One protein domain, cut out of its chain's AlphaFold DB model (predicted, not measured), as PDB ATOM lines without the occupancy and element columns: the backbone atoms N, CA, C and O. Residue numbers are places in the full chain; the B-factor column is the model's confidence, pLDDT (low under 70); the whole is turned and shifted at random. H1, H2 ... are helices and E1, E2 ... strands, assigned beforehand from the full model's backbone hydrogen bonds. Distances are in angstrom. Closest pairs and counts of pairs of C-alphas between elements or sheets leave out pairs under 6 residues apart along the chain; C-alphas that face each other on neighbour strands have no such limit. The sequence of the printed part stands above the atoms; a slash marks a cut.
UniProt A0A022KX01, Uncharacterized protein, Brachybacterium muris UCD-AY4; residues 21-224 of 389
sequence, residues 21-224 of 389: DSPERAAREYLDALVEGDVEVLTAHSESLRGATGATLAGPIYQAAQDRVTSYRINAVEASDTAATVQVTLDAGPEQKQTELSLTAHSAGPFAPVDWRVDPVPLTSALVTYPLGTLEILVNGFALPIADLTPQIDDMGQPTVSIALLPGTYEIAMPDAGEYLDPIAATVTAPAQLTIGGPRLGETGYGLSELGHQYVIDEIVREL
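AT A GLANCE: This is residues 21 to 224 of the 389 residues of an uncharacterized protein of Brachybacterium muris UCD-AY4 (UniProt A0A022KX01). Two lobes stand one after the other, with a tail beyond the second. The first lobe is a curled sheet, E1 to E4, wrapped round H1; the second holds two small sheets, E7 E6 E10 E12 and E5 E9 E8, with the short helices H2, H3 and H4 near the join; then come the two-stranded ribbon E11 E13 and H5, whose residues 217 to 224 stick out. The printed part has 204 residues, with five named helices and thirteen named strands: H1 to H4, then E1 to E13, then H5. Each of the four sheets is antiparallel, and the class is mixed, helices and strands. The whole is loose, with a radius of gyration of the C-alphas of 21.4 A and spans of 86 by 33 by 26 A.

HOW THE PARTS SIT: H1, residues 23 to 36, is on the sheet of E1, residues 69 to 79, E2, residues 83 to 92, E3, residues 95 to 106, and E4, residues 115 to 118, which curls round it: two layers, a helix on one face of a sheet. The closest C-alphas of H1 and E1 are those of Val 35 and Thr 70, 5.3 A apart, and those of H1 and E4 are Pro 23 and Trp 116, 5.5 A. The strands, in this order, form a meander, each the antiparallel neighbour of the one before, joined by hairpins; N 73 and O 89 at 2.8 A, N 88 and O 99 at 2.9 A, and N 106 and O 115 at 2.8 A are within hydrogen-bond range. E1 bends by 59 degrees at residue 76. H1, with residues 30 to 34 alone, touches H2, residues 39 to 44, closest at the C-alphas of Ala 33 and Val 41, 6.4 A; this helical hairpin has a steep tilt of 37 degrees, only just past shallow, opposite ways. H3, residues 54 to 57, only just touches H2, with 3 pairs of C-alphas within 8 A, the closest being those of Val 39 and Leu 57, 6.0 A. H4, residues 59 to 64, is on the sheet E7, E6, E10, E12, residues 142 to 145, 136 to 139, 168 to 173 and 186 to 190, at a height over the sheet of 5.0 A and over none of its strands. There E6 and E7 form a hairpin, with N 139 and O 142 within hydrogen-bond range at 2.9 A; E6 and E10 are antiparallel neighbours, with N 138 and O 173 within hydrogen-bond range at 2.8 A, and so are E10 and E12, with N 170 and O 188 within hydrogen-bond range at 2.8 A. H3 only grazes this sheet and that of E5, residues 124 to 129, E9, residues 159 to 165, and E8, residues 151 to 153, where N 126 and O 163 are 2.9 A apart and N 152 and O 160 2.8 A. E11, residues 181 to 184, runs on into E12 at 22 degrees and pairs with E13, residues 205 to 208, N 182 and O 207 being 2.9 A apart. The closest C-alphas of E11 and H5, residues 210 to 224, are those of Leu 181 and Gly 212, 6.3 A. In H1, H2, H4 and H5 every O i to N i+4 pair is within hydrogen-bond range; H3 is too short for one.

IN THESE COORDINATES: H1 begins at C-alpha 23, (11.199, -9.866, 49.435), and is 19.9 A long. E1, E2 and E3 measure 25.0, 27.2 and 34.2 A, and E9 19.5 A. E10 begins at C-alpha 168, (13.251, -29.671, 33.466). H5, 21.1 A long, ends at C-alpha 224, (17.393, -51.796, -11.471).

THE WHOLE: The two C-alphas farthest apart, those of Phe 111 and Leu 224, are 87.5 A apart. The printed part has no cut. The link from E12 to E13, 14 residues, is long. The mean pLDDT of the printed part is 92.3; residues 49 to 51, 196 to 198, 200 and 202 are under 70.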
ATOM      1  N   ASP A  21       4.733  -6.792  53.002       84.56
ATOM      2  CA  ASP A  21       5.260  -7.091  51.667       84.56
ATOM      3  C   ASP A  21       6.785  -7.202  51.791       84.56
ATOM      4  O   ASP A  21       7.490  -6.204  51.934       84.56
ATOM      5  N   SER A  22       7.275  -8.438  51.886       93.19
ATOM      6  CA  SER A  22       8.678  -8.764  52.111       93.19
ATOM      7  C   SER A  22       9.252  -9.394  50.844       93.19
ATOM      8  O   SER A  22       8.516 -10.066  50.114       93.19
ATOM      9  N   PRO A  23      10.562  -9.241  50.591       96.38
ATOM     10  CA  PRO A  23      11.199  -9.866  49.435       96.38
ATOM     11  C   PRO A  23      11.067 -11.395  49.466       96.38
ATOM     12  O   PRO A  23      10.893 -12.018  48.426       96.38
ATOM     13  N   GLU A  24      11.054 -12.009  50.655       96.12
ATOM     14  CA  GLU A  24      10.814 -13.450  50.794       96.12
ATOM     15  C   GLU A  24       9.440 -13.857  50.252       96.12
ATOM     16  O   GLU A  24       9.315 -14.897  49.612       96.12
ATOM     17  N   ARG A  25       8.402 -13.047  50.487       95.00
ATOM     18  CA  ARG A  25       7.046 -13.361  50.031       95.00
ATOM     19  C   ARG A  25       6.931 -13.298  48.511       95.00
ATOM     20  O   ARG A  25       6.368 -14.214  47.929       95.00
ATOM     21  N   ALA A  26       7.502 -12.262  47.895       95.88
ATOM     22  CA  ALA A  26       7.553 -12.133  46.440       95.88
ATOM     23  C   ALA A  26       8.358 -13.277  45.796       95.88
ATOM     24  O   ALA A  26       7.936 -13.852  44.797       95.88
ATOM     25  N   ALA A  27       9.480 -13.672  46.410       96.94
ATOM     26  CA  ALA A  27      10.242 -14.832  45.958       96.94
ATOM     27  C   ALA A  27       9.439 -16.139  46.076       96.94
ATOM     28  O   ALA A  27       9.477 -16.951  45.159       96.94
ATOM     29  N   ARG A  28       8.694 -16.345  47.173       97.31
ATOM     30  CA  ARG A  28       7.816 -17.519  47.339       97.31
ATOM     31  C   ARG A  28       6.724 -17.572  46.285       97.31
ATOM     32  O   ARG A  28       6.527 -18.632  45.727       97.31
ATOM     33  N   GLU A  29       6.081 -16.451  45.973       96.44
ATOM     34  CA  GLU A  29       5.053 -16.391  44.927       96.44
ATOM     35  C   GLU A  29       5.597 -16.844  43.563       96.44
ATOM     36  O   GLU A  29       5.003 -17.702  42.915       96.44
ATOM     37  N   TYR A  30       6.779 -16.358  43.172       96.44
ATOM     38  CA  TYR A  30       7.452 -16.810  41.952       96.44
ATOM     39  C   TYR A  30       7.843 -18.300  42.002       96.44
ATOM     40  O   TYR A  30       7.662 -19.030  41.030       96.44
ATOM     41  N   LEU A  31       8.384 -18.772  43.129       97.12
ATOM     42  CA  LEU A  31       8.819 -20.164  43.289       97.12
ATOM     43  C   LEU A  31       7.642 -21.148  43.382       97.12
ATOM     44  O   LEU A  31       7.746 -22.265  42.882       97.12
ATOM     45  N   ASP A  32       6.526 -20.740  43.985       97.50
ATOM     46  CA  ASP A  32       5.275 -21.496  44.011       97.50
ATOM     47  C   ASP A  32       4.725 -21.610  42.584       97.50
ATOM     48  O   ASP A  32       4.451 -22.720  42.134       97.50
ATOM     49  N   ALA A  33       4.700 -20.509  41.821       96.00
ATOM     50  CA  ALA A  33       4.351 -20.534  40.401       96.00
ATOM     51  C   ALA A  33       5.267 -21.461  39.585       96.00
ATOM     52  O   ALA A  33       4.785 -22.199  38.725       96.00
ATOM     53  N   LEU A  34       6.571 -21.492  39.883       95.69
ATOM     54  CA  LEU A  34       7.514 -22.415  39.247       95.69
ATOM     55  C   LEU A  34       7.182 -23.880  39.557       95.69
ATOM     56  O   LEU A  34       7.204 -24.707  38.655       95.69
ATOM     57  N   VAL A  35       6.836 -24.216  40.800       96.44
ATOM     58  CA  VAL A  35       6.455 -25.589  41.189       96.44
ATOM     59  C   VAL A  35       5.092 -25.993  40.612       96.44
ATOM     60  O   VAL A  35       4.895 -27.139  40.186       96.44
ATOM     61  N   GLU A  36       4.141 -25.063  40.595       95.50
ATOM     62  CA  GLU A  36       2.773 -25.265  40.107       95.50
ATOM     63  C   GLU A  36       2.661 -25.166  38.581       95.50
ATOM     64  O   GLU A  36       1.648 -25.573  38.009       95.50
ATOM     65  N   GLY A  37       3.704 -24.693  37.898       93.75
ATOM     66  CA  GLY A  37       3.677 -24.454  36.459       93.75
ATOM     67  C   GLY A  37       2.723 -23.333  36.053       93.75
ATOM     68  O   GLY A  37       2.098 -23.427  34.994       93.75
ATOM     69  N   ASP A  38       2.581 -22.301  36.890       94.50
ATOM     70  CA  ASP A  38       1.787 -21.111  36.579       94.50
ATOM     71  C   ASP A  38       2.555 -20.201  35.614       94.50
ATOM     72  O   ASP A  38       3.306 -19.292  35.970       94.50
ATOM     73  N   VAL A  39       2.351 -20.491  34.339       89.19
ATOM     74  CA  VAL A  39       2.969 -19.816  33.199       89.19
ATOM     75  C   VAL A  39       2.697 -18.325  33.166       89.19
ATOM     76  O   VAL A  39       3.541 -17.570  32.690       89.19
ATOM     77  N   GLU A  40       1.513 -17.897  33.603       90.25
ATOM     78  CA  GLU A  40       1.120 -16.495  33.519       90.25
ATOM     79  C   GLU A  40       2.008 -15.666  34.447       90.25
ATOM     80  O   GLU A  40       2.607 -14.674  34.016       90.25
ATOM     81  N   VAL A  41       2.191 -16.149  35.680       92.38
ATOM     82  CA  VAL A  41       3.108 -15.555  36.659       92.38
ATOM     83  C   VAL A  41       4.556 -15.649  36.173       92.38
ATOM     84  O   VAL A  41       5.270 -14.646  36.162       92.38
ATOM     85  N   LEU A  42       4.994 -16.824  35.712       92.00
ATOM     86  CA  LEU A  42       6.378 -17.025  35.269       92.00
ATOM     87  C   LEU A  42       6.738 -16.144  34.067       92.00
ATOM     88  O   LEU A  42       7.812 -15.546  34.044       92.00
ATOM     89  N   THR A  43       5.831 -15.997  33.101       88.75
ATOM     90  CA  THR A  43       6.053 -15.157  31.916       88.75
ATOM     91  C   THR A  43       6.151 -13.682  32.302       88.75
ATOM     92  O   THR A  43       7.001 -12.970  31.767       88.75
ATOM     93  N   ALA A  44       5.346 -13.223  33.269       90.31
ATOM     94  CA  ALA A  44       5.396 -11.847  33.769       90.31
ATOM     95  C   ALA A  44       6.741 -11.486  34.435       90.31
ATOM     96  O   ALA A  44       7.123 -10.314  34.434       90.31
ATOM     97  N   HIS A  45       7.455 -12.484  34.965       89.25
ATOM     98  CA  HIS A  45       8.768 -12.344  35.605       89.25
ATOM     99  C   HIS A  45       9.933 -12.875  34.758       89.25
ATOM    100  O   HIS A  45      11.066 -12.914  35.230       89.25
ATOM    101  N   SER A  46       9.688 -13.284  33.513       85.00
ATOM    102  CA  SER A  46      10.738 -13.778  32.620       85.00
ATOM    103  C   SER A  46      11.369 -12.645  31.817       85.00
ATOM    104  O   SER A  46      10.687 -11.724  31.356       85.00
ATOM    105  N   GLU A  47      12.682 -12.712  31.609       81.12
ATOM    106  CA  GLU A  47      13.300 -11.891  30.574       81.12
ATOM    107  C   GLU A  47      12.898 -12.459  29.209       81.12
ATOM    108  O   GLU A  47      13.171 -13.621  28.903       81.12
ATOM    109  N   SER A  48      12.234 -11.651  28.375       71.56
ATOM    110  CA  SER A  48      11.921 -12.053  27.002       71.56
ATOM    111  C   SER A  48      13.229 -12.315  26.261       71.56
ATOM    112  O   SER A  48      13.916 -11.384  25.834       71.56
ATOM    113  N   LEU A  49      13.558 -13.588  26.062       67.94
ATOM    114  CA  LEU A  49      14.657 -13.975  25.191       67.94
ATOM    115  C   LEU A  49      14.315 -13.511  23.775       67.94
ATOM    116  O   LEU A  49      13.237 -13.794  23.249       67.94
ATOM    117  N   ARG A  50      15.216 -12.749  23.153       67.56
ATOM    118  CA  ARG A  50      15.005 -12.270  21.784       67.56
ATOM    119  C   ARG A  50      14.847 -13.467  20.849       67.56
ATOM    120  O   ARG A  50      15.792 -14.216  20.649       67.56
ATOM    121  N   GLY A  51      13.664 -13.605  20.258       68.50
ATOM    122  CA  GLY A  51      13.371 -14.638  19.265       68.50
ATOM    123  C   GLY A  51      12.901 -15.978  19.835       68.50
ATOM    124  O   GLY A  51      12.397 -16.780  19.055       68.50
ATOM    125  N   ALA A  52      12.987 -16.206  21.151       77.50
ATOM    126  CA  ALA A  52      12.338 -17.363  21.757       77.50
ATOM    127  C   ALA A  52      10.881 -17.018  22.055       77.50
ATOM    128  O   ALA A  52      10.575 -15.985  22.657       77.50
ATOM    129  N   THR A  53       9.970 -17.876  21.617       77.25
ATOM    130  CA  THR A  53       8.548 -17.680  21.906       77.25
ATOM    131  C   THR A  53       8.190 -18.293  23.255       77.25
ATOM    132  O   THR A  53       8.718 -19.333  23.645       77.25
ATOM    133  N   GLY A  54       7.263 -17.654  23.971       78.56
ATOM    134  CA  GLY A  54       6.712 -18.184  25.223       78.56
ATOM    135  C   GLY A  54       5.717 -19.332  25.020       78.56
ATOM    136  O   GLY A  54       5.138 -19.798  25.993       78.56
ATOM    137  N   ALA A  55       5.493 -19.792  23.783       76.88
ATOM    138  CA  ALA A  55       4.522 -20.842  23.473       76.88
ATOM    139  C   ALA A  55       4.842 -22.165  24.195       76.88
ATOM    140  O   ALA A  55       3.937 -22.841  24.681       76.88
ATOM    141  N   THR A  56       6.127 -22.491  24.356       76.62
ATOM    142  CA  THR A  56       6.595 -23.658  25.123       76.62
ATOM    143  C   THR A  56       6.429 -23.529  26.624       76.62
ATOM    144  O   THR A  56       6.486 -24.536  27.326       76.62
ATOM    145  N   LEU A  57       6.186 -22.321  27.129       83.06
ATOM    146  CA  LEU A  57       5.936 -22.132  28.547       83.06
ATOM    147  C   LEU A  57       4.538 -22.610  28.938       83.06
ATOM    148  O   LEU A  57       4.259 -22.611  30.120       83.06
ATOM    149  N   ALA A  58       3.673 -23.041  28.007       86.62
ATOM    150  CA  ALA A  58       2.318 -23.506  28.306       86.62
ATOM    151  C   ALA A  58       2.271 -24.572  29.422       86.62
ATOM    152  O   ALA A  58       3.026 -25.545  29.427       86.62
ATOM    153  N   GLY A  59       1.313 -24.419  30.343       88.69
ATOM    154  CA  GLY A  59       1.270 -25.170  31.600       88.69
ATOM    155  C   GLY A  59       1.280 -26.688  31.409       88.69
ATOM    156  O   GLY A  59       2.063 -27.360  32.074       88.69
ATOM    157  N   PRO A  60       0.493 -27.259  30.473       93.94
ATOM    158  CA  PRO A  60       0.519 -28.697  30.204       93.94
ATOM    159  C   PRO A  60       1.882 -29.225  29.736       93.94
ATOM    160  O   PRO A  60       2.267 -30.321  30.136       93.94
ATOM    161  N   ILE A  61       2.623 -28.443  28.941       95.38
ATOM    162  CA  ILE A  61       3.945 -28.829  28.425       95.38
ATOM    163  C   ILE A  61       4.942 -28.902  29.576       95.38
ATOM    164  O   ILE A  61       5.637 -29.909  29.725       95.38
ATOM    165  N   TYR A  62       4.965 -27.872  30.425       95.00
ATOM    166  CA  TYR A  62       5.834 -27.841  31.598       95.00
ATOM    167  C   TYR A  62       5.485 -28.933  32.617       95.00
ATOM    168  O   TYR A  62       6.365 -29.593  33.161       95.00
ATOM    169  N   GLN A  63       4.195 -29.176  32.849       94.94
ATOM    170  CA  GLN A  63       3.747 -30.221  33.772       94.94
ATOM    171  C   GLN A  63       4.115 -31.634  33.309       94.94
ATOM    172  O   GLN A  63       4.293 -32.516  34.149       94.94
ATOM    173  N   ALA A  64       4.238 -31.844  31.996       96.75
ATOM    174  CA  ALA A  64       4.693 -33.101  31.412       96.75
ATOM    175  C   ALA A  64       6.224 -33.237  31.357       96.75
ATOM    176  O   ALA A  64       6.714 -34.329  31.069       96.75
ATOM    177  N   ALA A  65       6.977 -32.167  31.635       96.88
ATOM    178  CA  ALA A  65       8.433 -32.222  31.656       96.88
ATOM    179  C   ALA A  65       8.927 -33.136  32.786       96.88
ATOM    180  O   ALA A  65       8.438 -33.095  33.922       96.88
ATOM    181  N   GLN A  66       9.927 -33.952  32.466       97.69
ATOM    182  CA  GLN A  66      10.654 -34.742  33.453       97.69
ATOM    183  C   GLN A  66      11.582 -33.824  34.256       97.69
ATOM    184  O   GLN A  66      11.851 -32.701  33.843       97.69
ATOM    185  N   ASP A  67      12.043 -34.266  35.425       96.81
ATOM    186  CA  ASP A  67      13.009 -33.534  36.263       96.81
ATOM    187  C   ASP A  67      12.679 -32.053  36.535       96.81
ATOM    188  O   ASP A  67      13.563 -31.251  36.835       96.81
ATOM    189  N   ARG A  68      11.404 -31.664  36.440       96.31
ATOM    190  CA  ARG A  68      10.964 -30.298  36.731       96.31
ATOM    191  C   ARG A  68      11.144 -29.970  38.210       96.31
ATOM    192  O   ARG A  68      11.254 -30.863  39.053       96.31
ATOM    193  N   VAL A  69      11.095 -28.684  38.542       97.25
ATOM    194  CA  VAL A  69      11.139 -28.245  39.941       97.25
ATOM    195  C   VAL A  69       9.879 -28.723  40.663       97.25
ATOM    196  O   VAL A  69       8.760 -28.370  40.288       97.25
ATOM    197  N   THR A  70      10.055 -29.538  41.702       97.50
ATOM    198  CA  THR A  70       8.947 -30.076  42.512       97.50
ATOM    199  C   THR A  70       8.849 -29.435  43.886       97.50
ATOM    200  O   THR A  70       7.788 -29.458  44.508       97.50
ATOM    201  N   SER A  71       9.951 -28.883  44.386       97.75
ATOM    202  CA  SER A  71       9.995 -28.166  45.654       97.75
ATOM    203  C   SER A  71      11.172 -27.203  45.693       97.75
ATOM    204  O   SER A  71      12.089 -27.265  44.872       97.75
ATOM    205  N   TYR A  72      11.139 -26.295  46.663       98.38
ATOM    206  CA  TYR A  72      12.218 -25.357  46.905       98.38
ATOM    207  C   TYR A  72      12.400 -25.093  48.400       98.38
ATOM    208  O   TYR A  72      11.504 -25.300  49.227       98.38
ATOM    209  N   ARG A  73      13.575 -24.572  48.746       98.12
ATOM    210  CA  ARG A  73      13.911 -24.068  50.076       98.12
ATOM    211  C   ARG A  73      14.606 -22.724  49.954       98.12
ATOM    212  O   ARG A  73      15.651 -22.626  49.325       98.12
ATOM    213  N   ILE A  74      14.065 -21.707  50.614       98.12
ATOM    214  CA  ILE A  74      14.765 -20.434  50.801       98.12
ATOM    215  C   ILE A  74      15.785 -20.615  51.925       98.12
ATOM    216  O   ILE A  74      15.420 -20.955  53.051       98.12
ATOM    217  N   ASN A  75      17.059 -20.418  51.603       97.69
ATOM    218  CA  ASN A  75      18.177 -20.600  52.525       97.69
ATOM    219  C   ASN A  75      18.517 -19.302  53.257       97.69
ATOM    220  O   ASN A  75      18.779 -19.317  54.460       97.69
ATOM    221  N   ALA A  76      18.510 -18.187  52.529       96.88
ATOM    222  CA  ALA A  76      18.851 -16.872  53.048       96.88
ATOM    223  C   ALA A  76      18.119 -15.774  52.271       96.88
ATOM    224  O   ALA A  76      17.815 -15.932  51.087       96.88
ATOM    225  N   VAL A  77      17.863 -14.660  52.953       97.88
ATOM    226  CA  VAL A  77      17.316 -13.434  52.370       97.88
ATOM    227  C   VAL A  77      18.189 -12.282  52.840       97.88
ATOM    228  O   VAL A  77      18.225 -11.968  54.031       97.88
ATOM    229  N   GLU A  78      18.892 -11.661  51.906       97.38
ATOM    230  CA  GLU A  78      19.707 -10.479  52.151       97.38
ATOM    231  C   GLU A  78      19.008  -9.286  51.511       97.38
ATOM    232  O   GLU A  78      18.877  -9.220  50.296       97.38
ATOM    233  N   ALA A  79      18.504  -8.360  52.326       96.81
ATOM    234  CA  ALA A  79      17.705  -7.238  51.850       96.81
ATOM    235  C   ALA A  79      18.310  -5.895  52.266       96.81
ATOM    236  O   ALA A  79      18.791  -5.719  53.388       96.81
ATOM    237  N   SER A  80      18.234  -4.939  51.347       95.38
ATOM    238  CA  SER A  80      18.484  -3.513  51.550       95.38
ATOM    239  C   SER A  80      17.181  -2.726  51.356       95.38
ATOM    240  O   SER A  80      16.126  -3.310  51.119       95.38
ATOM    241  N   ASP A  81      17.241  -1.395  51.410       93.06
ATOM    242  CA  ASP A  81      16.059  -0.545  51.205       93.06
ATOM    243  C   ASP A  81      15.477  -0.634  49.781       93.06
ATOM    244  O   ASP A  81      14.310  -0.308  49.578       93.06
ATOM    245  N   THR A  82      16.285  -1.031  48.787       96.25
ATOM    246  CA  THR A  82      15.898  -0.976  47.359       96.25
ATOM    247  C   THR A  82      16.055  -2.287  46.597       96.25
ATOM    248  O   THR A  82      15.446  -2.446  45.543       96.25
ATOM    249  N   ALA A  83      16.845  -3.222  47.119       97.94
ATOM    250  CA  ALA A  83      17.152  -4.487  46.467       97.94
ATOM    251  C   ALA A  83      17.257  -5.613  47.495       97.94
ATOM    252  O   ALA A  83      17.637  -5.367  48.646       97.94
ATOM    253  N   ALA A  84      16.965  -6.837  47.073       98.00
ATOM    254  CA  ALA A  84      17.163  -8.035  47.868       98.00
ATOM    255  C   ALA A  84      17.699  -9.187  47.013       98.00
ATOM    256  O   ALA A  84      17.363  -9.305  45.837       98.00
ATOM    257  N   THR A  85      18.489 -10.052  47.638       97.94
ATOM    258  CA  THR A  85      18.956 -11.317  47.073       97.94
ATOM    259  C   THR A  85      18.408 -12.457  47.920       97.94
ATOM    260  O   THR A  85      18.581 -12.483  49.143       97.94
ATOM    261  N   VAL A  86      17.735 -13.408  47.277       97.94
ATOM    262  CA  VAL A  86      17.167 -14.593  47.923       97.94
ATOM    263  C   VAL A  86      17.918 -15.818  47.425       97.94
ATOM    264  O   VAL A  86      17.836 -16.170  46.252       97.94
ATOM    265  N   GLN A  87      18.646 -16.481  48.322       97.69
ATOM    266  CA  GLN A  87      19.333 -17.734  48.013       97.69
ATOM    267  C   GLN A  87      18.352 -18.895  48.166       97.69
ATOM    268  O   GLN A  87      17.763 -19.080  49.237       97.69
ATOM    269  N   VAL A  88      18.204 -19.704  47.120       97.88
ATOM    270  CA  VAL A  88      17.212 -20.782  47.040       97.88
ATOM    271  C   VAL A  88      17.895 -22.089  46.660       97.88
ATOM    272  O   VAL A  88      18.781 -22.107  45.814       97.88
ATOM    273  N   THR A  89      17.475 -23.197  47.259       97.50
ATOM    274  CA  THR A  89      17.739 -24.545  46.744       97.50
ATOM    275  C   THR A  89      16.482 -25.066  46.065       97.50
ATOM    276  O   THR A  89      15.423 -25.082  46.689       97.50
ATOM    277  N   LEU A  90      16.602 -25.477  44.806       97.44
ATOM    278  CA  LEU A  90      15.550 -26.099  44.010       97.44
ATOM    279  C   LEU A  90      15.770 -27.612  43.968       97.44
ATOM    280  O   LEU A  90      16.898 -28.059  43.742       97.44
ATOM    281  N   ASP A  91      14.699 -28.373  44.165       97.31
ATOM    282  CA  ASP A  91      14.666 -29.820  43.955       97.31
ATOM    283  C   ASP A  91      14.077 -30.092  42.563       97.31
ATOM    284  O   ASP A  91      12.903 -29.792  42.324       97.31
ATOM    285  N   ALA A  92      14.895 -30.623  41.652       95.06
ATOM    286  CA  ALA A  92      14.557 -30.851  40.248       95.06
ATOM    287  C   ALA A  92      15.001 -32.263  39.831       95.06
ATOM    288  O   ALA A  92      16.191 -32.529  39.639       95.06
ATOM    289  N   GLY A  93      14.048 -33.196  39.765       93.19
ATOM    290  CA  GLY A  93      14.351 -34.608  39.514       93.19
ATOM    291  C   GLY A  93      15.271 -35.214  40.590       93.19
ATOM    292  O   GLY A  93      14.976 -35.085  41.782       93.19
ATOM    293  N   PRO A  94      16.376 -35.892  40.217       92.62
ATOM    294  CA  PRO A  94      17.339 -36.443  41.173       92.62
ATOM    295  C   PRO A  94      18.318 -35.396  41.732       92.62
ATOM    296  O   PRO A  94      19.126 -35.726  42.603       92.62
ATOM    297  N   GLU A  95      18.285 -34.157  41.234       92.56
ATOM    298  CA  GLU A  95      19.269 -33.130  41.563       92.56
ATOM    299  C   GLU A  95      18.717 -32.055  42.508       92.56
ATOM    300  O   GLU A  95      17.555 -31.650  42.445       92.56
ATOM    301  N   GLN A  96      19.601 -31.540  43.365       95.75
ATOM    302  CA  GLN A  96      19.382 -30.301  44.108       95.75
ATOM    303  C   GLN A  96      20.342 -29.241  43.588       95.75
ATOM    304  O   GLN A  96      21.554 -29.475  43.535       95.75
ATOM    305  N   LYS A  97      19.824 -28.067  43.228       95.81
ATOM    306  CA  LYS A  97      20.646 -26.948  42.745       95.81
ATOM    307  C   LYS A  97      20.394 -25.704  43.568       95.81
ATOM    308  O   LYS A  97      19.254 -25.375  43.879       95.81
ATOM    309  N   GLN A  98      21.468 -25.008  43.920       96.19
ATOM    310  CA  GLN A  98      21.383 -23.697  44.548       96.19
ATOM    311  C   GLN A  98      21.369 -22.611  43.470       96.19
ATOM    312  O   GLN A  98      22.140 -22.669  42.515       96.19
ATOM    313  N   THR A  99      20.495 -21.625  43.632       95.81
ATOM    314  CA  THR A  99      20.373 -20.457  42.759       95.81
ATOM    315  C   THR A  99      20.076 -19.208  43.590       95.81
ATOM    316  O   THR A  99      19.807 -19.293  44.793       95.81
ATOM    317  N   GLU A 100      20.150 -18.045  42.959       96.50
ATOM    318  CA  GLU A 100      19.886 -16.751  43.577       96.50
ATOM    319  C   GLU A 100      18.814 -16.023  42.770       96.50
ATOM    320  O   GLU A 100      18.885 -15.964  41.545       96.50
ATOM    321  N   LEU A 101      17.823 -15.471  43.466       96.75
ATOM    322  CA  LEU A 101      16.836 -14.568  42.885       96.75
ATOM    323  C   LEU A 101      17.163 -13.142  43.314       96.75
ATOM    324  O   LEU A 101      17.311 -12.871  44.509       96.75
ATOM    325  N   SER A 102      17.249 -12.235  42.348       97.12
ATOM    326  CA  SER A 102      17.336 -10.798  42.598       97.12
ATOM    327  C   SER A 102      15.936 -10.193  42.610       97.12
ATOM    328  O   SER A 102      15.064 -10.601  41.842       97.12
ATOM    329  N   LEU A 103      15.693  -9.267  43.535       97.94
ATOM    330  CA  LEU A 103      14.429  -8.559  43.659       97.94
ATOM    331  C   LEU A 103      14.670  -7.063  43.814       97.94
ATOM    332  O   LEU A 103      15.534  -6.644  44.591       97.94
ATOM    333  N   THR A 104      13.809  -6.271  43.183       97.94
ATOM    334  CA  THR A 104      13.794  -4.813  43.295       97.94
ATOM    335  C   THR A 104      12.553  -4.338  44.049       97.94
ATOM    336  O   THR A 104      11.430  -4.801  43.830       97.94
ATOM    337  N   ALA A 105      12.751  -3.386  44.959       96.94
ATOM    338  CA  ALA A 105      11.673  -2.704  45.658       96.94
ATOM    339  C   ALA A 105      11.097  -1.573  44.797       96.94
ATOM    340  O   ALA A 105      11.797  -0.630  44.417       96.94
ATOM    341  N   HIS A 106       9.790  -1.609  44.563       96.12
ATOM    342  CA  HIS A 106       9.048  -0.549  43.896       96.12
ATOM    343  C   HIS A 106       8.165   0.187  44.900       96.12
ATOM    344  O   HIS A 106       7.475  -0.414  45.715       96.12
ATOM    345  N   SER A 107       8.153   1.516  44.850       94.44
ATOM    346  CA  SER A 107       7.275   2.316  45.700       94.44
ATOM    347  C   SER A 107       6.645   3.447  44.904       94.44
ATOM    348  O   SER A 107       7.321   4.169  44.173       94.44
ATOM    349  N   ALA A 108       5.333   3.625  45.067       94.31
ATOM    350  CA  ALA A 108       4.592   4.718  44.441       94.31
ATOM    351  C   ALA A 108       4.794   6.073  45.155       94.31
ATOM    352  O   ALA A 108       4.279   7.095  44.698       94.31
ATOM    353  N   GLY A 109       5.512   6.105  46.285       92.88
ATOM    354  CA  GLY A 109       5.799   7.325  47.039       92.88
ATOM    355  C   GLY A 109       6.273   7.053  48.473       92.88
ATOM    356  O   GLY A 109       6.174   5.933  48.956       92.88
ATOM    357  N   PRO A 110       6.718   8.079  49.217       89.50
ATOM    358  CA  PRO A 110       7.422   7.920  50.502       89.50
ATOM    359  C   PRO A 110       6.597   7.297  51.644       89.50
ATOM    360  O   PRO A 110       7.149   6.978  52.691       89.50
ATOM    361  N   PHE A 111       5.282   7.152  51.464       90.31
ATOM    362  CA  PHE A 111       4.370   6.526  52.428       90.31
ATOM    363  C   PHE A 111       3.579   5.357  51.826       90.31
ATOM    364  O   PHE A 111       2.723   4.792  52.504       90.31
ATOM    365  N   ALA A 112       3.809   5.033  50.549       91.38
ATOM    366  CA  ALA A 112       3.186   3.883  49.916       91.38
ATOM    367  C   ALA A 112       3.875   2.596  50.404       91.38
ATOM    368  O   ALA A 112       5.083   2.629  50.664       91.38
ATOM    369  N   PRO A 113       3.139   1.476  50.529       90.75
ATOM    370  CA  PRO A 113       3.765   0.184  50.783       90.75
ATOM    371  C   PRO A 113       4.785  -0.128  49.681       90.75
ATOM    372  O   PRO A 113       4.625   0.295  48.533       90.75
ATOM    373  N   VAL A 114       5.852  -0.825  50.064       94.38
ATOM    374  CA  VAL A 114       6.872  -1.297  49.129       94.38
ATOM    375  C   VAL A 114       6.349  -2.549  48.440       94.38
ATOM    376  O   VAL A 114       5.956  -3.500  49.102       94.38
ATOM    377  N   ASP A 115       6.371  -2.534  47.117       95.12
ATOM    378  CA  ASP A 115       6.035  -3.647  46.243       95.12
ATOM    379  C   ASP A 115       7.333  -4.320  45.783       95.12
ATOM    380  O   ASP A 115       8.076  -3.768  44.970       95.12
ATOM    381  N   TRP A 116       7.654  -5.473  46.363       97.06
ATOM    382  CA  TRP A 116       8.831  -6.252  45.985       97.06
ATOM    383  C   TRP A 116       8.522  -7.100  44.765       97.06
ATOM    384  O   TRP A 116       7.551  -7.851  44.766       97.06
ATOM    385  N   ARG A 117       9.376  -7.025  43.746       96.56
ATOM    386  CA  ARG A 117       9.226  -7.815  42.522       96.56
ATOM    387  C   ARG A 117      10.501  -8.575  42.238       96.56
ATOM    388  O   ARG A 117      11.584  -8.021  42.402       96.56
ATOM    389  N   VAL A 118      10.357  -9.824  41.813       97.00
ATOM    390  CA  VAL A 118      11.473 -10.605  41.275       97.00
ATOM    391  C   VAL A 118      11.920  -9.948  39.973       97.00
ATOM    392  O   VAL A 118      11.082  -9.663  39.108       97.00
ATOM    393  N   ASP A 119      13.215  -9.653  39.885       96.06
ATOM    394  CA  ASP A 119      13.837  -9.136  38.670       96.06
ATOM    395  C   ASP A 119      13.705 -10.180  37.549       96.06
ATOM    396  O   ASP A 119      13.634 -11.375  37.846       96.06
ATOM    397  N   PRO A 120      13.670  -9.769  36.268       94.12
ATOM    398  CA  PRO A 120      13.510 -10.702  35.162       94.12
ATOM    399  C   PRO A 120      14.502 -11.866  35.229       94.12
ATOM    400  O   PRO A 120      15.716 -11.663  35.244       94.12
ATOM    401  N   VAL A 121      13.972 -13.086  35.271       93.06
ATOM    402  CA  VAL A 121      14.777 -14.303  35.345       93.06
ATOM    403  C   VAL A 121      15.121 -14.755  33.924       93.06
ATOM    404  O   VAL A 121      14.206 -14.902  33.103       93.06
ATOM    405  N   PRO A 122      16.409 -14.988  33.601       89.69
ATOM    406  CA  PRO A 122      16.786 -15.505  32.297       89.69
ATOM    407  C   PRO A 122      16.286 -16.943  32.155       89.69
ATOM    408  O   PRO A 122      16.498 -17.784  33.031       89.69
ATOM    409  N   LEU A 123      15.627 -17.222  31.035       89.44
ATOM    410  CA  LEU A 123      15.186 -18.568  30.692       89.44
ATOM    411  C   LEU A 123      16.232 -19.277  29.829       89.44
ATOM    412  O   LEU A 123      17.013 -18.651  29.108       89.44
ATOM    413  N   THR A 124      16.219 -20.605  29.875       90.31
ATOM    414  CA  THR A 124      16.972 -21.427  28.931       90.31
ATOM    415  C   THR A 124      16.246 -21.410  27.590       90.31
ATOM    416  O   THR A 124      15.052 -21.692  27.533       90.31
ATOM    417  N   SER A 125      16.945 -21.101  26.498       90.81
ATOM    418  CA  SER A 125      16.418 -21.309  25.145       90.81
ATOM    419  C   SER A 125      16.997 -22.570  24.523       90.81
ATOM    420  O   SER A 125      18.201 -22.796  24.633       90.81
ATOM    421  N   ALA A 126      16.177 -23.315  23.790       91.12
ATOM    422  CA  ALA A 126      16.639 -24.370  22.897       91.12
ATOM    423  C   ALA A 126      16.369 -23.972  21.440       91.12
ATOM    424  O   ALA A 126      15.348 -23.347  21.143       91.12
ATOM    425  N   LEU A 127      17.302 -24.295  20.545       92.50
ATOM    426  CA  LEU A 127      17.154 -24.096  19.104       92.50
ATOM    427  C   LEU A 127      16.790 -25.437  18.470       92.50
ATOM    428  O   LEU A 127      17.582 -26.369  18.545       92.50
ATOM    429  N   VAL A 128      15.602 -25.536  17.883       93.12
ATOM    430  CA  VAL A 128      15.089 -26.758  17.256       93.12
ATOM    431  C   VAL A 128      15.220 -26.615  15.746       93.12
ATOM    432  O   VAL A 128      14.609 -25.711  15.170       93.12
ATOM    433  N   THR A 129      15.973 -27.501  15.104       94.19
ATOM    434  CA  THR A 129      16.009 -27.629  13.639       94.19
ATOM    435  C   THR A 129      14.898 -28.561  13.181       94.19
ATOM    436  O   THR A 129      14.667 -29.595  13.800       94.19
ATOM    437  N   TYR A 130      14.194 -28.225  12.103       93.81
ATOM    438  CA  TYR A 130      13.102 -29.062  11.605       93.81
ATOM    439  C   TYR A 130      13.138 -29.228  10.080       93.81
ATOM    440  O   TYR A 130      13.692 -28.391   9.374       93.81
ATOM    441  N   PRO A 131      12.544 -30.296   9.522       92.81
ATOM    442  CA  PRO A 131      12.457 -30.467   8.073       92.81
ATOM    443  C   PRO A 131      11.539 -29.432   7.410       92.81
ATOM    444  O   PRO A 131      10.517 -29.026   7.975       92.81
ATOM    445  N   LEU A 132      11.841 -29.054   6.165       90.94
ATOM    446  CA  LEU A 132      10.968 -28.180   5.374       90.94
ATOM    447  C   LEU A 132       9.562 -28.782   5.228       90.94
ATOM    448  O   LEU A 132       9.401 -29.973   4.980       90.94
ATOM    449  N   GLY A 133       8.537 -27.936   5.348       91.62
ATOM    450  CA  GLY A 133       7.134 -28.358   5.271       91.62
ATOM    451  C   GLY A 133       6.528 -28.822   6.599       91.62
ATOM    452  O   GLY A 133       5.320 -29.045   6.650       91.62
ATOM    453  N   THR A 134       7.317 -28.907   7.676       95.00
ATOM    454  CA  THR A 134       6.800 -29.166   9.029       95.00
ATOM    455  C   THR A 134       5.888 -28.024   9.482       95.00
ATOM    456  O   THR A 134       6.271 -26.854   9.434       95.00
ATOM    457  N   LEU A 135       4.667 -28.359   9.906       96.38
ATOM    458  CA  LEU A 135       3.657 -27.379  10.333       96.38
ATOM    459  C   LEU A 135       3.616 -27.185  11.851       96.38
ATOM    460  O   LEU A 135       3.217 -26.123  12.329       96.38
ATOM    461  N   GLU A 136       4.033 -28.199  12.599       97.00
ATOM    462  CA  GLU A 136       4.047 -28.230  14.056       97.00
ATOM    463  C   GLU A 136       5.189 -29.117  14.551       97.00
ATOM    464  O   GLU A 136       5.638 -30.005  13.831       97.00
ATOM    465  N   ILE A 137       5.641 -28.877  15.777       96.56
ATOM    466  CA  ILE A 137       6.545 -29.764  16.518       96.56
ATOM    467  C   ILE A 137       5.824 -30.287  17.755       96.56
ATOM    468  O   ILE A 137       4.915 -29.636  18.270       96.56
ATOM    469  N   LEU A 138       6.227 -31.449  18.251       97.25
ATOM    470  CA  LEU A 138       5.722 -32.018  19.491       97.25
ATOM    471  C   LEU A 138       6.711 -31.722  20.617       97.25
ATOM    472  O   LEU A 138       7.883 -32.066  20.507       97.25
ATOM    473  N   VAL A 139       6.245 -31.123  21.713       96.75
ATOM    474  CA  VAL A 139       7.034 -30.950  22.944       96.75
ATOM    475  C   VAL A 139       6.315 -31.666  24.076       96.75
ATOM    476  O   VAL A 139       5.185 -31.315  24.417       96.75
ATOM    477  N   ASN A 140       6.941 -32.703  24.632       96.75
ATOM    478  CA  ASN A 140       6.324 -33.645  25.573       96.75
ATOM    479  C   ASN A 140       4.984 -34.207  25.046       96.75
ATOM    480  O   ASN A 140       4.014 -34.346  25.792       96.75
ATOM    481  N   GLY A 141       4.907 -34.457  23.734       96.50
ATOM    482  CA  GLY A 141       3.703 -34.937  23.048       96.50
ATOM    483  C   GLY A 141       2.627 -33.879  22.766       96.50
ATOM    484  O   GLY A 141       1.594 -34.212  22.184       96.50
ATOM    485  N   PHE A 142       2.832 -32.613  23.139       97.25
ATOM    486  CA  PHE A 142       1.912 -31.522  22.807       97.25
ATOM    487  C   PHE A 142       2.326 -30.830  21.511       97.25
ATOM    488  O   PHE A 142       3.468 -30.397  21.377       97.25
ATOM    489  N   ALA A 143       1.377 -30.682  20.588       96.62
ATOM    490  CA  ALA A 143       1.595 -29.981  19.332       96.62
ATOM    491  C   ALA A 143       1.752 -28.468  19.535       96.62
ATOM    492  O   ALA A 143       0.905 -27.812  20.149       96.62
ATOM    493  N   LEU A 144       2.831 -27.925  18.979       95.81
ATOM    494  CA  LEU A 144       3.129 -26.503  18.895       95.81
ATOM    495  C   LEU A 144       3.217 -26.094  17.425       95.81
ATOM    496  O   LEU A 144       4.162 -26.498  16.740       95.81
ATOM    497  N   PRO A 145       2.266 -25.287  16.926       96.19
ATOM    498  CA  PRO A 145       2.308 -24.803  15.554       96.19
ATOM    499  C   PRO A 145       3.566 -23.969  15.304       96.19
ATOM    500  O   PRO A 145       3.823 -23.002  16.018       96.19
ATOM    501  N   ILE A 146       4.311 -24.267  14.235       94.50
ATOM    502  CA  ILE A 146       5.495 -23.483  13.832       94.50
ATOM    503  C   ILE A 146       5.126 -22.011  13.586       94.50
ATOM    504  O   ILE A 146       5.940 -21.124  13.817       94.50
ATOM    505  N   ALA A 147       3.892 -21.737  13.154       92.88
ATOM    506  CA  ALA A 147       3.387 -20.381  12.935       92.88
ATOM    507  C   ALA A 147       3.282 -19.536  14.219       92.88
ATOM    508  O   ALA A 147       3.322 -18.308  14.134       92.88
ATOM    509  N   ASP A 148       3.158 -20.184  15.381       92.81
ATOM    510  CA  ASP A 148       3.170 -19.525  16.692       92.81
ATOM    511  C   ASP A 148       4.602 -19.353  17.225       92.81
ATOM    512  O   ASP A 148       4.835 -18.638  18.203       92.81
ATOM    513  N   LEU A 149       5.569 -19.993  16.564       90.31
ATOM    514  CA  LEU A 149       6.994 -19.836  16.802       90.31
ATOM    515  C   LEU A 149       7.547 -18.743  15.872       90.31
ATOM    516  O   LEU A 149       6.919 -18.340  14.895       90.31
ATOM    517  N   THR A 150       8.731 -18.211  16.180       90.75
ATOM    518  CA  THR A 150       9.430 -17.279  15.279       90.75
ATOM    519  C   THR A 150      10.437 -18.082  14.457       90.75
ATOM    520  O   THR A 150      11.540 -18.314  14.956       90.75
ATOM    521  N   PRO A 151      10.084 -18.560  13.247       91.50
ATOM    522  CA  PRO A 151      10.995 -19.345  12.431       91.50
ATOM    523  C   PRO A 151      12.186 -18.501  11.982       91.50
ATOM    524  O   PRO A 151      12.065 -17.314  11.663       91.50
ATOM    525  N   GLN A 152      13.341 -19.143  11.954       93.19
ATOM    526  CA  GLN A 152      14.622 -18.603  11.537       93.19
ATOM    527  C   GLN A 152      15.250 -19.568  10.532       93.19
ATOM    528  O   GLN A 152      14.802 -20.702  10.381       93.19
ATOM    529  N   ILE A 153      16.257 -19.096   9.812       92.19
ATOM    530  CA  ILE A 153      17.114 -19.926   8.973       92.19
ATOM    531  C   ILE A 153      18.500 -19.829   9.596       92.19
ATOM    532  O   ILE A 153      18.951 -18.712   9.869       92.19
ATOM    533  N   ASP A 154      19.121 -20.965   9.887       90.81
ATOM    534  CA  ASP A 154      20.485 -20.985  10.408       90.81
ATOM    535  C   ASP A 154      21.527 -20.727   9.305       90.81
ATOM    536  O   ASP A 154      21.200 -20.547   8.128       90.81
ATOM    537  N   ASP A 155      22.804 -20.709   9.687       87.88
ATOM    538  CA  ASP A 155      23.913 -20.446   8.764       87.88
ATOM    539  C   ASP A 155      24.060 -21.531   7.674       87.88
ATOM    540  O   ASP A 155      24.689 -21.288   6.645       87.88
ATOM    541  N   MET A 156      23.445 -22.706   7.863       86.00
ATOM    542  CA  MET A 156      23.432 -23.821   6.908       86.00
ATOM    543  C   MET A 156      22.197 -23.808   5.994       86.00
ATOM    544  O   MET A 156      22.053 -24.665   5.120       86.00
ATOM    545  N   GLY A 157      21.301 -22.830   6.148       90.44
ATOM    546  CA  GLY A 157      20.070 -22.753   5.366       90.44
ATOM    547  C   GLY A 157      18.948 -23.660   5.880       90.44
ATOM    548  O   GLY A 157      17.931 -23.800   5.194       90.44
ATOM    549  N   GLN A 158      19.102 -24.268   7.059       91.00
ATOM    550  CA  GLN A 158      18.088 -25.125   7.661       91.00
ATOM    551  C   GLN A 158      17.097 -24.283   8.472       91.00
ATOM    552  O   GLN A 158      17.485 -23.313   9.134       91.00
ATOM    553  N   PRO A 159      15.792 -24.602   8.424       93.69
ATOM    554  CA  PRO A 159      14.819 -23.856   9.191       93.69
ATOM    555  C   PRO A 159      14.878 -24.279  10.663       93.69
ATOM    556  O   PRO A 159      14.878 -25.461  11.009       93.69
ATOM    557  N   THR A 160      14.930 -23.278  11.534       94.38
ATOM    558  CA  THR A 160      15.060 -23.435  12.980       94.38
ATOM    559  C   THR A 160      14.019 -22.601  13.721       94.38
ATOM    560  O   THR A 160      13.457 -21.643  13.184       94.38
ATOM    561  N   VAL A 161      13.699 -22.979  14.954       93.69
ATOM    562  CA  VAL A 161      12.860 -22.196  15.876       93.69
ATOM    563  C   VAL A 161      13.509 -22.165  17.249       93.69
ATOM    564  O   VAL A 161      14.066 -23.161  17.704       93.69
ATOM    565  N   SER A 162      13.425 -21.022  17.926       92.12
ATOM    566  CA  SER A 162      13.867 -20.899  19.313       92.12
ATOM    567  C   SER A 162      12.679 -21.009  20.265       92.12
ATOM    568  O   SER A 162      11.661 -20.324  20.108       92.12
ATOM    569  N   ILE A 163      12.821 -21.868  21.269       92.69
ATOM    570  CA  ILE A 163      11.813 -22.110  22.299       92.69
ATOM    571  C   ILE A 163      12.375 -21.806  23.686       92.69
ATOM    572  O   ILE A 163      13.529 -22.127  23.967       92.69
ATOM    573  N   ALA A 164      11.573 -21.180  24.548       92.50
ATOM    574  CA  ALA A 164      11.946 -20.901  25.933       92.50
ATOM    575  C   ALA A 164      11.502 -22.048  26.852       92.50
ATOM    576  O   ALA A 164      10.342 -22.461  26.821       92.50
ATOM    577  N   LEU A 165      12.410 -22.555  27.679       93.12
ATOM    578  CA  LEU A 165      12.185 -23.695  28.558       93.12
ATOM    579  C   LEU A 165      12.365 -23.280  30.019       93.12
ATOM    580  O   LEU A 165      13.338 -22.618  30.386       93.12
ATOM    581  N   LEU A 166      11.424 -23.706  30.858       94.06
ATOM    582  CA  LEU A 166      11.592 -23.705  32.310       94.06
ATOM    583  C   LEU A 166      12.472 -24.892  32.724       94.06
ATOM    584  O   LEU A 166      12.553 -25.864  31.972       94.06
ATOM    585  N   PRO A 167      13.081 -24.879  33.918       94.50
ATOM    586  CA  PRO A 167      13.874 -26.004  34.392       94.50
ATOM    587  C   PRO A 167      13.151 -27.355  34.350       94.50
ATOM    588  O   PRO A 167      12.068 -27.502  34.924       94.50
ATOM    589  N   GLY A 168      13.778 -28.331  33.700       95.50
ATOM    590  CA  GLY A 168      13.251 -29.671  33.466       95.50
ATOM    591  C   GLY A 168      13.839 -30.306  32.204       95.50
ATOM    592  O   GLY A 168      14.591 -29.677  31.460       95.50
ATOM    593  N   THR A 169      13.475 -31.554  31.957       95.94
ATOM    594  CA  THR A 169      13.859 -32.347  30.793       95.94
ATOM    595  C   THR A 169      12.647 -32.516  29.877       95.94
ATOM    596  O   THR A 169      11.584 -32.967  30.310       95.94
ATOM    597  N   TYR A 170      12.813 -32.144  28.611       96.31
ATOM    598  CA  TYR A 170      11.767 -32.132  27.594       96.31
ATOM    599  C   TYR A 170      12.137 -33.069  26.456       96.31
ATOM    600  O   TYR A 170      13.292 -33.120  26.037       96.31
ATOM    601  N   GLU A 171      11.138 -33.761  25.929       97.06
ATOM    602  CA  GLU A 171      11.232 -34.507  24.681       97.06
ATOM    603  C   GLU A 171      10.659 -33.650  23.554       97.06
ATOM    604  O   GLU A 171       9.547 -33.127  23.665       97.06
ATOM    605  N   ILE A 172      11.423 -33.484  22.481       96.44
ATOM    606  CA  ILE A 172      11.034 -32.722  21.299       96.44
ATOM    607  C   ILE A 172      11.063 -33.664  20.110       96.44
ATOM    608  O   ILE A 172      12.089 -34.269  19.821       96.44
ATOM    609  N   ALA A 173       9.941 -33.778  19.414       96.94
ATOM    610  CA  ALA A 173       9.788 -34.667  18.276       96.94
ATOM    611  C   ALA A 173       9.053 -33.968  17.132       96.94
ATOM    612  O   ALA A 173       8.396 -32.940  17.312       96.94
ATOM    613  N   MET A 174       9.151 -34.549  15.944       96.75
ATOM    614  CA  MET A 174       8.310 -34.178  14.812       96.75
ATOM    615  C   MET A 174       6.984 -34.963  14.869       96.75
ATOM    616  O   MET A 174       6.951 -36.040  15.468       96.75
ATOM    617  N   PRO A 175       5.877 -34.444  14.305       96.88
ATOM    618  CA  PRO A 175       4.627 -35.197  14.200       96.88
ATOM    619  C   PRO A 175       4.792 -36.402  13.266       96.88
ATOM    620  O   PRO A 175       5.671 -36.405  12.416       96.88
ATOM    621  N   ASP A 176       3.924 -37.408  13.371       95.88
ATOM    622  CA  ASP A 176       3.972 -38.569  12.475       95.88
ATOM    623  C   ASP A 176       3.865 -38.145  10.996       95.88
ATOM    624  O   ASP A 176       2.906 -37.480  10.590       95.88
ATOM    625  N   ALA A 177       4.824 -38.574  10.168       94.94
ATOM    626  CA  ALA A 177       4.876 -38.251   8.736       94.94
ATOM    627  C   ALA A 177       4.384 -39.391   7.822       94.94
ATOM    628  O   ALA A 177       4.561 -39.342   6.603       94.94
ATOM    629  N   GLY A 178       3.715 -40.395   8.396       95.19
ATOM    630  CA  GLY A 178       3.153 -41.545   7.687       95.19
ATOM    631  C   GLY A 178       3.894 -42.847   7.979       95.19
ATOM    632  O   GLY A 178       4.799 -42.895   8.797       95.19
ATOM    633  N   GLU A 179       3.501 -43.928   7.305       97.06
ATOM    634  CA  GLU A 179       4.004 -45.278   7.615       97.06
ATOM    635  C   GLU A 179       5.470 -45.522   7.222       97.06
ATOM    636  O   GLU A 179       6.060 -46.506   7.659       97.06
ATOM    637  N   TYR A 180       6.057 -44.643   6.406       97.00
ATOM    638  CA  TYR A 180       7.423 -44.773   5.884       97.00
ATOM    639  C   TYR A 180       8.471 -43.970   6.660       97.00
ATOM    640  O   TYR A 180       9.663 -44.145   6.413       97.00
ATOM    641  N   LEU A 181       8.046 -43.077   7.558       96.56
ATOM    642  CA  LEU A 181       8.927 -42.156   8.268       96.56
ATOM    643  C   LEU A 181       8.631 -42.192   9.763       96.56
ATOM    644  O   LEU A 181       7.512 -41.892  10.176       96.56
ATOM    645  N   ASP A 182       9.659 -42.485  10.551       96.44
ATOM    646  CA  ASP A 182       9.592 -42.460  12.008       96.44
ATOM    647  C   ASP A 182      10.195 -41.143  12.522       96.44
ATOM    648  O   ASP A 182      11.304 -40.773  12.115       96.44
ATOM    649  N   PRO A 183       9.499 -40.397  13.398       96.38
ATOM    650  CA  PRO A 183      10.051 -39.183  13.976       96.38
ATOM    651  C   PRO A 183      11.226 -39.514  14.902       96.38
ATOM    652  O   PRO A 183      11.154 -40.407  15.747       96.38
ATOM    653  N   ILE A 184      12.307 -38.748  14.772       95.44
ATOM    654  CA  ILE A 184      13.463 -38.818  15.666       95.44
ATOM    655  C   ILE A 184      13.256 -37.783  16.768       95.44
ATOM    656  O   ILE A 184      13.274 -36.576  16.513       95.44
ATOM    657  N   ALA A 185      13.027 -38.270  17.988       96.00
ATOM    658  CA  ALA A 185      12.900 -37.432  19.169       96.00
ATOM    659  C   ALA A 185      14.280 -37.047  19.720       96.00
ATOM    660  O   ALA A 185      15.178 -37.885  19.820       96.00
ATOM    661  N   ALA A 186      14.422 -35.793  20.134       95.12
ATOM    662  CA  ALA A 186      15.573 -35.301  20.871       95.12
ATOM    663  C   ALA A 186      15.160 -34.902  22.287       95.12
ATOM    664  O   ALA A 186      14.098 -34.321  22.512       95.12
ATOM    665  N   THR A 187      16.041 -35.168  23.244       95.44
ATOM    666  CA  THR A 187      15.856 -34.752  24.632       95.44
ATOM    667  C   THR A 187      16.653 -33.485  24.901       95.44
ATOM    668  O   THR A 187      17.827 -33.393  24.541       95.44
ATOM    669  N   VAL A 188      16.038 -32.520  25.581       94.25
ATOM    670  CA  VAL A 188      16.700 -31.299  26.042       94.25
ATOM    671  C   VAL A 188      16.474 -31.081  27.526       94.25
ATOM    672  O   VAL A 188      15.345 -31.102  28.008       94.25
ATOM    673  N   THR A 189      17.556 -30.825  28.252       93.81
ATOM    674  CA  THR A 189      17.508 -30.527  29.684       93.81
ATOM    675  C   THR A 189      17.795 -29.052  29.916       93.81
ATOM    676  O   THR A 189      18.904 -28.571  29.681       93.81
ATOM    677  N   ALA A 190      16.790 -28.332  30.408       93.00
ATOM    678  CA  ALA A 190      16.938 -26.991  30.944       93.00
ATOM    679  C   ALA A 190      17.353 -27.094  32.424       93.00
ATOM    680  O   ALA A 190      16.592 -27.632  33.237       93.00
ATOM    681  N   PRO A 191      18.553 -26.624  32.802       92.00
ATOM    682  CA  PRO A 191      19.041 -26.768  34.166       92.00
ATOM    683  C   PRO A 191      18.197 -25.948  35.151       92.00
ATOM    684  O   PRO A 191      17.706 -24.870  34.836       92.00
ATOM    685  N   ALA A 192      18.114 -26.408  36.402       91.25
ATOM    686  CA  ALA A 192      17.525 -25.627  37.498       91.25
ATOM    687  C   ALA A 192      18.348 -24.388  37.884       91.25
ATOM    688  O   ALA A 192      17.899 -23.554  38.666       91.25
ATOM    689  N   GLN A 193      19.554 -24.250  37.335       87.00
ATOM    690  CA  GLN A 193      20.334 -23.036  37.478       87.00
ATOM    691  C   GLN A 193      19.806 -21.979  36.500       87.00
ATOM    692  O   GLN A 193      19.940 -22.122  35.288       87.00
ATOM    693  N   LEU A 194      19.203 -20.924  37.050       78.75
ATOM    694  CA  LEU A 194      18.582 -19.818  36.316       78.75
ATOM    695  C   LEU A 194      19.645 -18.884  35.711       78.75
ATOM    696  O   LEU A 194      19.819 -17.742  36.133       78.75
ATOM    697  N   THR A 195      20.431 -19.405  34.774       75.94
ATOM    698  CA  THR A 195      21.535 -18.698  34.113       75.94
ATOM    699  C   THR A 195      21.319 -18.605  32.612       75.94
ATOM    700  O   THR A 195      20.665 -19.451  32.009       75.94
ATOM    701  N   ILE A 196      21.935 -17.596  31.997       69.56
ATOM    702  CA  ILE A 196      21.946 -17.419  30.545       69.56
ATOM    703  C   ILE A 196      22.802 -18.527  29.923       69.56
ATOM    704  O   ILE A 196      24.008 -18.593  30.151       69.56
ATOM    705  N   GLY A 197      22.174 -19.390  29.133       64.31
ATOM    706  CA  GLY A 197      22.839 -20.486  28.434       64.31
ATOM    707  C   GLY A 197      21.817 -21.518  27.981       64.31
ATOM    708  O   GLY A 197      20.945 -21.910  28.751       64.31
ATOM    709  N   GLY A 198      21.897 -21.910  26.712       64.44
ATOM    710  CA  GLY A 198      20.999 -22.882  26.103       64.44
ATOM    711  C   GLY A 198      21.751 -24.158  25.740       64.44
ATOM    712  O   GLY A 198      22.807 -24.048  25.110       64.44
ATOM    713  N   PRO A 199      21.253 -25.352  26.093       70.00
ATOM    714  CA  PRO A 199      21.737 -26.574  25.472       70.00
ATOM    715  C   PRO A 199      21.480 -26.498  23.962       70.00
ATOM    716  O   PRO A 199      20.414 -26.065  23.515       70.00
ATOM    717  N   ARG A 200      22.466 -26.922  23.166       67.00
ATOM    718  CA  ARG A 200      22.211 -27.234  21.761       67.00
ATOM    719  C   ARG A 200      21.425 -28.536  21.731       67.00
ATOM    720  O   ARG A 200      21.818 -29.505  22.376       67.00
ATOM    721  N   LEU A 201      20.294 -28.521  21.040       75.06
ATOM    722  CA  LEU A 201      19.536 -29.735  20.793       75.06
ATOM    723  C   LEU A 201      20.319 -30.642  19.848       75.06
ATOM    724  O   LEU A 201      21.016 -30.160  18.954       75.06
ATOM    725  N   GLY A 202      20.184 -31.950  20.065       66.94
ATOM    726  CA  GLY A 202      20.522 -32.933  19.044       66.94
ATOM    727  C   GLY A 202      19.587 -32.808  17.841       66.94
ATOM    728  O   GLY A 202      18.570 -32.114  17.892       66.94
ATOM    729  N   GLU A 203      19.942 -33.479  16.754       77.69
ATOM    730  CA  GLU A 203      19.162 -33.456  15.520       77.69
ATOM    731  C   GLU A 203      17.747 -34.012  15.750       77.69
ATOM    732  O   GLU A 203      17.568 -35.151  16.178       77.69
ATOM    733  N   THR A 204      16.731 -33.196  15.461       90.00
ATOM    734  CA  THR A 204      15.334 -33.632  15.350       90.00
ATOM    735  C   THR A 204      14.948 -33.736  13.882       90.00
ATOM    736  O   THR A 204      15.296 -32.871  13.079       90.00
ATOM    737  N   GLY A 205      14.199 -34.771  13.513       93.56
ATOM    738  CA  GLY A 205      13.863 -35.013  12.112       93.56
ATOM    739  C   GLY A 205      13.082 -36.299  11.909       93.56
ATOM    740  O   GLY A 205      12.306 -36.698  12.776       93.56
ATOM    741  N   TYR A 206      13.301 -36.940  10.764       95.50
ATOM    742  CA  TYR A 206      12.692 -38.220  10.417       95.50
ATOM    743  C   TYR A 206      13.760 -39.222  10.001       95.50
ATOM    744  O   TYR A 206      14.633 -38.903   9.194       95.50
ATOM    745  N   GLY A 207      13.648 -40.438  10.524       94.38
ATOM    746  CA  GLY A 207      14.305 -41.622   9.988       94.38
ATOM    747  C   GLY A 207      13.354 -42.380   9.066       94.38
ATOM    748  O   GLY A 207      12.139 -42.182   9.108       94.38
ATOM    749  N   LEU A 208      13.895 -43.263   8.229       95.56
ATOM    750  CA  LEU A 208      13.068 -44.241   7.527       95.56
ATOM    751  C   LEU A 208      12.548 -45.268   8.537       95.56
ATOM    752  O   LEU A 208      13.318 -45.798   9.336       95.56
ATOM    753  N   SER A 209      11.255 -45.571   8.472       96.69
ATOM    754  CA  SER A 209      10.698 -46.698   9.219       96.69
ATOM    755  C   SER A 209      11.117 -48.027   8.587       96.69
ATOM    756  O   SER A 209      11.630 -48.059   7.467       96.69
ATOM    757  N   GLU A 210      10.842 -49.155   9.245       96.25
ATOM    758  CA  GLU A 210      11.074 -50.486   8.653       96.25
ATOM    759  C   GLU A 210      10.348 -50.647   7.303       96.25
ATOM    760  O   GLU A 210      10.924 -51.138   6.329       96.25
ATOM    761  N   LEU A 211       9.105 -50.154   7.210       96.38
ATOM    762  CA  LEU A 211       8.354 -50.124   5.953       96.38
ATOM    763  C   LEU A 211       8.962 -49.147   4.945       96.38
ATOM    764  O   LEU A 211       8.974 -49.446   3.753       96.38
ATOM    765  N   GLY A 212       9.472 -47.999   5.399       96.88
ATOM    766  CA  GLY A 212      10.174 -47.032   4.553       96.88
ATOM    767  C   GLY A 212      11.436 -47.622   3.937       96.88
ATOM    768  O   GLY A 212      11.638 -47.521   2.729       96.88
ATOM    769  N   HIS A 213      12.240 -48.316   4.742       96.06
ATOM    770  CA  HIS A 213      13.417 -49.046   4.282       96.06
ATOM    771  C   HIS A 213      13.051 -50.105   3.240       96.06
ATOM    772  O   HIS A 213      13.665 -50.136   2.173       96.06
ATOM    773  N   GLN A 214      12.035 -50.932   3.507       96.88
ATOM    774  CA  GLN A 214      11.597 -51.950   2.549       96.88
ATOM    775  C   GLN A 214      11.086 -51.320   1.249       96.88
ATOM    776  O   GLN A 214      11.457 -51.774   0.172       96.88
ATOM    777  N   TYR A 215      10.289 -50.253   1.340       96.19
ATOM    778  CA  TYR A 215       9.767 -49.541   0.175       96.19
ATOM    779  C   TYR A 215      10.889 -48.977  -0.705       96.19
ATOM    780  O   TYR A 215      10.871 -49.168  -1.918       96.19
ATOM    781  N   VAL A 216      11.886 -48.317  -0.104       95.19
ATOM    782  CA  VAL A 216      13.036 -47.770  -0.843       95.19
ATOM    783  C   VAL A 216      13.839 -48.889  -1.508       95.19
ATOM    784  O   VAL A 216      14.211 -48.755  -2.671       95.19
ATOM    785  N   ILE A 217      14.073 -50.005  -0.808       94.25
ATOM    786  CA  ILE A 217      14.771 -51.166  -1.378       94.25
ATOM    787  C   ILE A 217      13.983 -51.753  -2.553       94.25
ATOM    788  O   ILE A 217      14.567 -51.978  -3.611       94.25
ATOM    789  N   ASP A 218      12.677 -51.977  -2.392       95.38
ATOM    790  CA  ASP A 218      11.817 -52.532  -3.442       95.38
ATOM    791  C   ASP A 218      11.794 -51.626  -4.677       95.38
ATOM    792  O   ASP A 218      11.860 -52.118  -5.803       95.38
ATOM    793  N   GLU A 219      11.756 -50.308  -4.478       94.31
ATOM    794  CA  GLU A 219      11.768 -49.337  -5.569       94.31
ATOM    795  C   GLU A 219      13.117 -49.310  -6.297       94.31
ATOM    796  O   GLU A 219      13.145 -49.382  -7.526       94.31
ATOM    797  N   ILE A 220      14.237 -49.309  -5.563       91.75
ATOM    798  CA  ILE A 220      15.583 -49.407  -6.151       91.75
ATOM    799  C   ILE A 220      15.727 -50.712  -6.945       91.75
ATOM    800  O   ILE A 220      16.212 -50.699  -8.076       91.75
ATOM    801  N   VAL A 221      15.293 -51.846  -6.384       93.12
ATOM    802  CA  VAL A 221      15.339 -53.148  -7.069       93.12
ATOM    803  C   VAL A 221      14.473 -53.123  -8.327       93.12
ATOM    804  O   VAL A 221      14.930 -53.559  -9.381       93.12
ATOM    805  N   ARG A 222      13.259 -52.568  -8.252       93.50
ATOM    806  CA  ARG A 222      12.351 -52.433  -9.397       93.50
ATOM    807  C   ARG A 222      12.965 -51.580 -10.510       93.50
ATOM    808  O   ARG A 222      12.884 -51.967 -11.674       93.50
ATOM    809  N   GLU A 223      13.582 -50.446 -10.177       86.31
ATOM    810  CA  GLU A 223      14.263 -49.582 -11.153       86.31
ATOM    811  C   GLU A 223      15.490 -50.261 -11.772       86.31
ATOM    812  O   GLU A 223      15.704 -50.171 -12.984       86.31
ATOM    813  N   LEU A 224      16.270 -51.000 -10.974       86.69
ATOM    814  CA  LEU A 224      17.393 -51.796 -11.471       86.69
ATOM    815  C   LEU A 224      16.921 -52.908 -12.415       86.69
ATOM    816  O   LEU A 224      17.504 -53.089 -13.485       86.69
TER     817      LEU A 224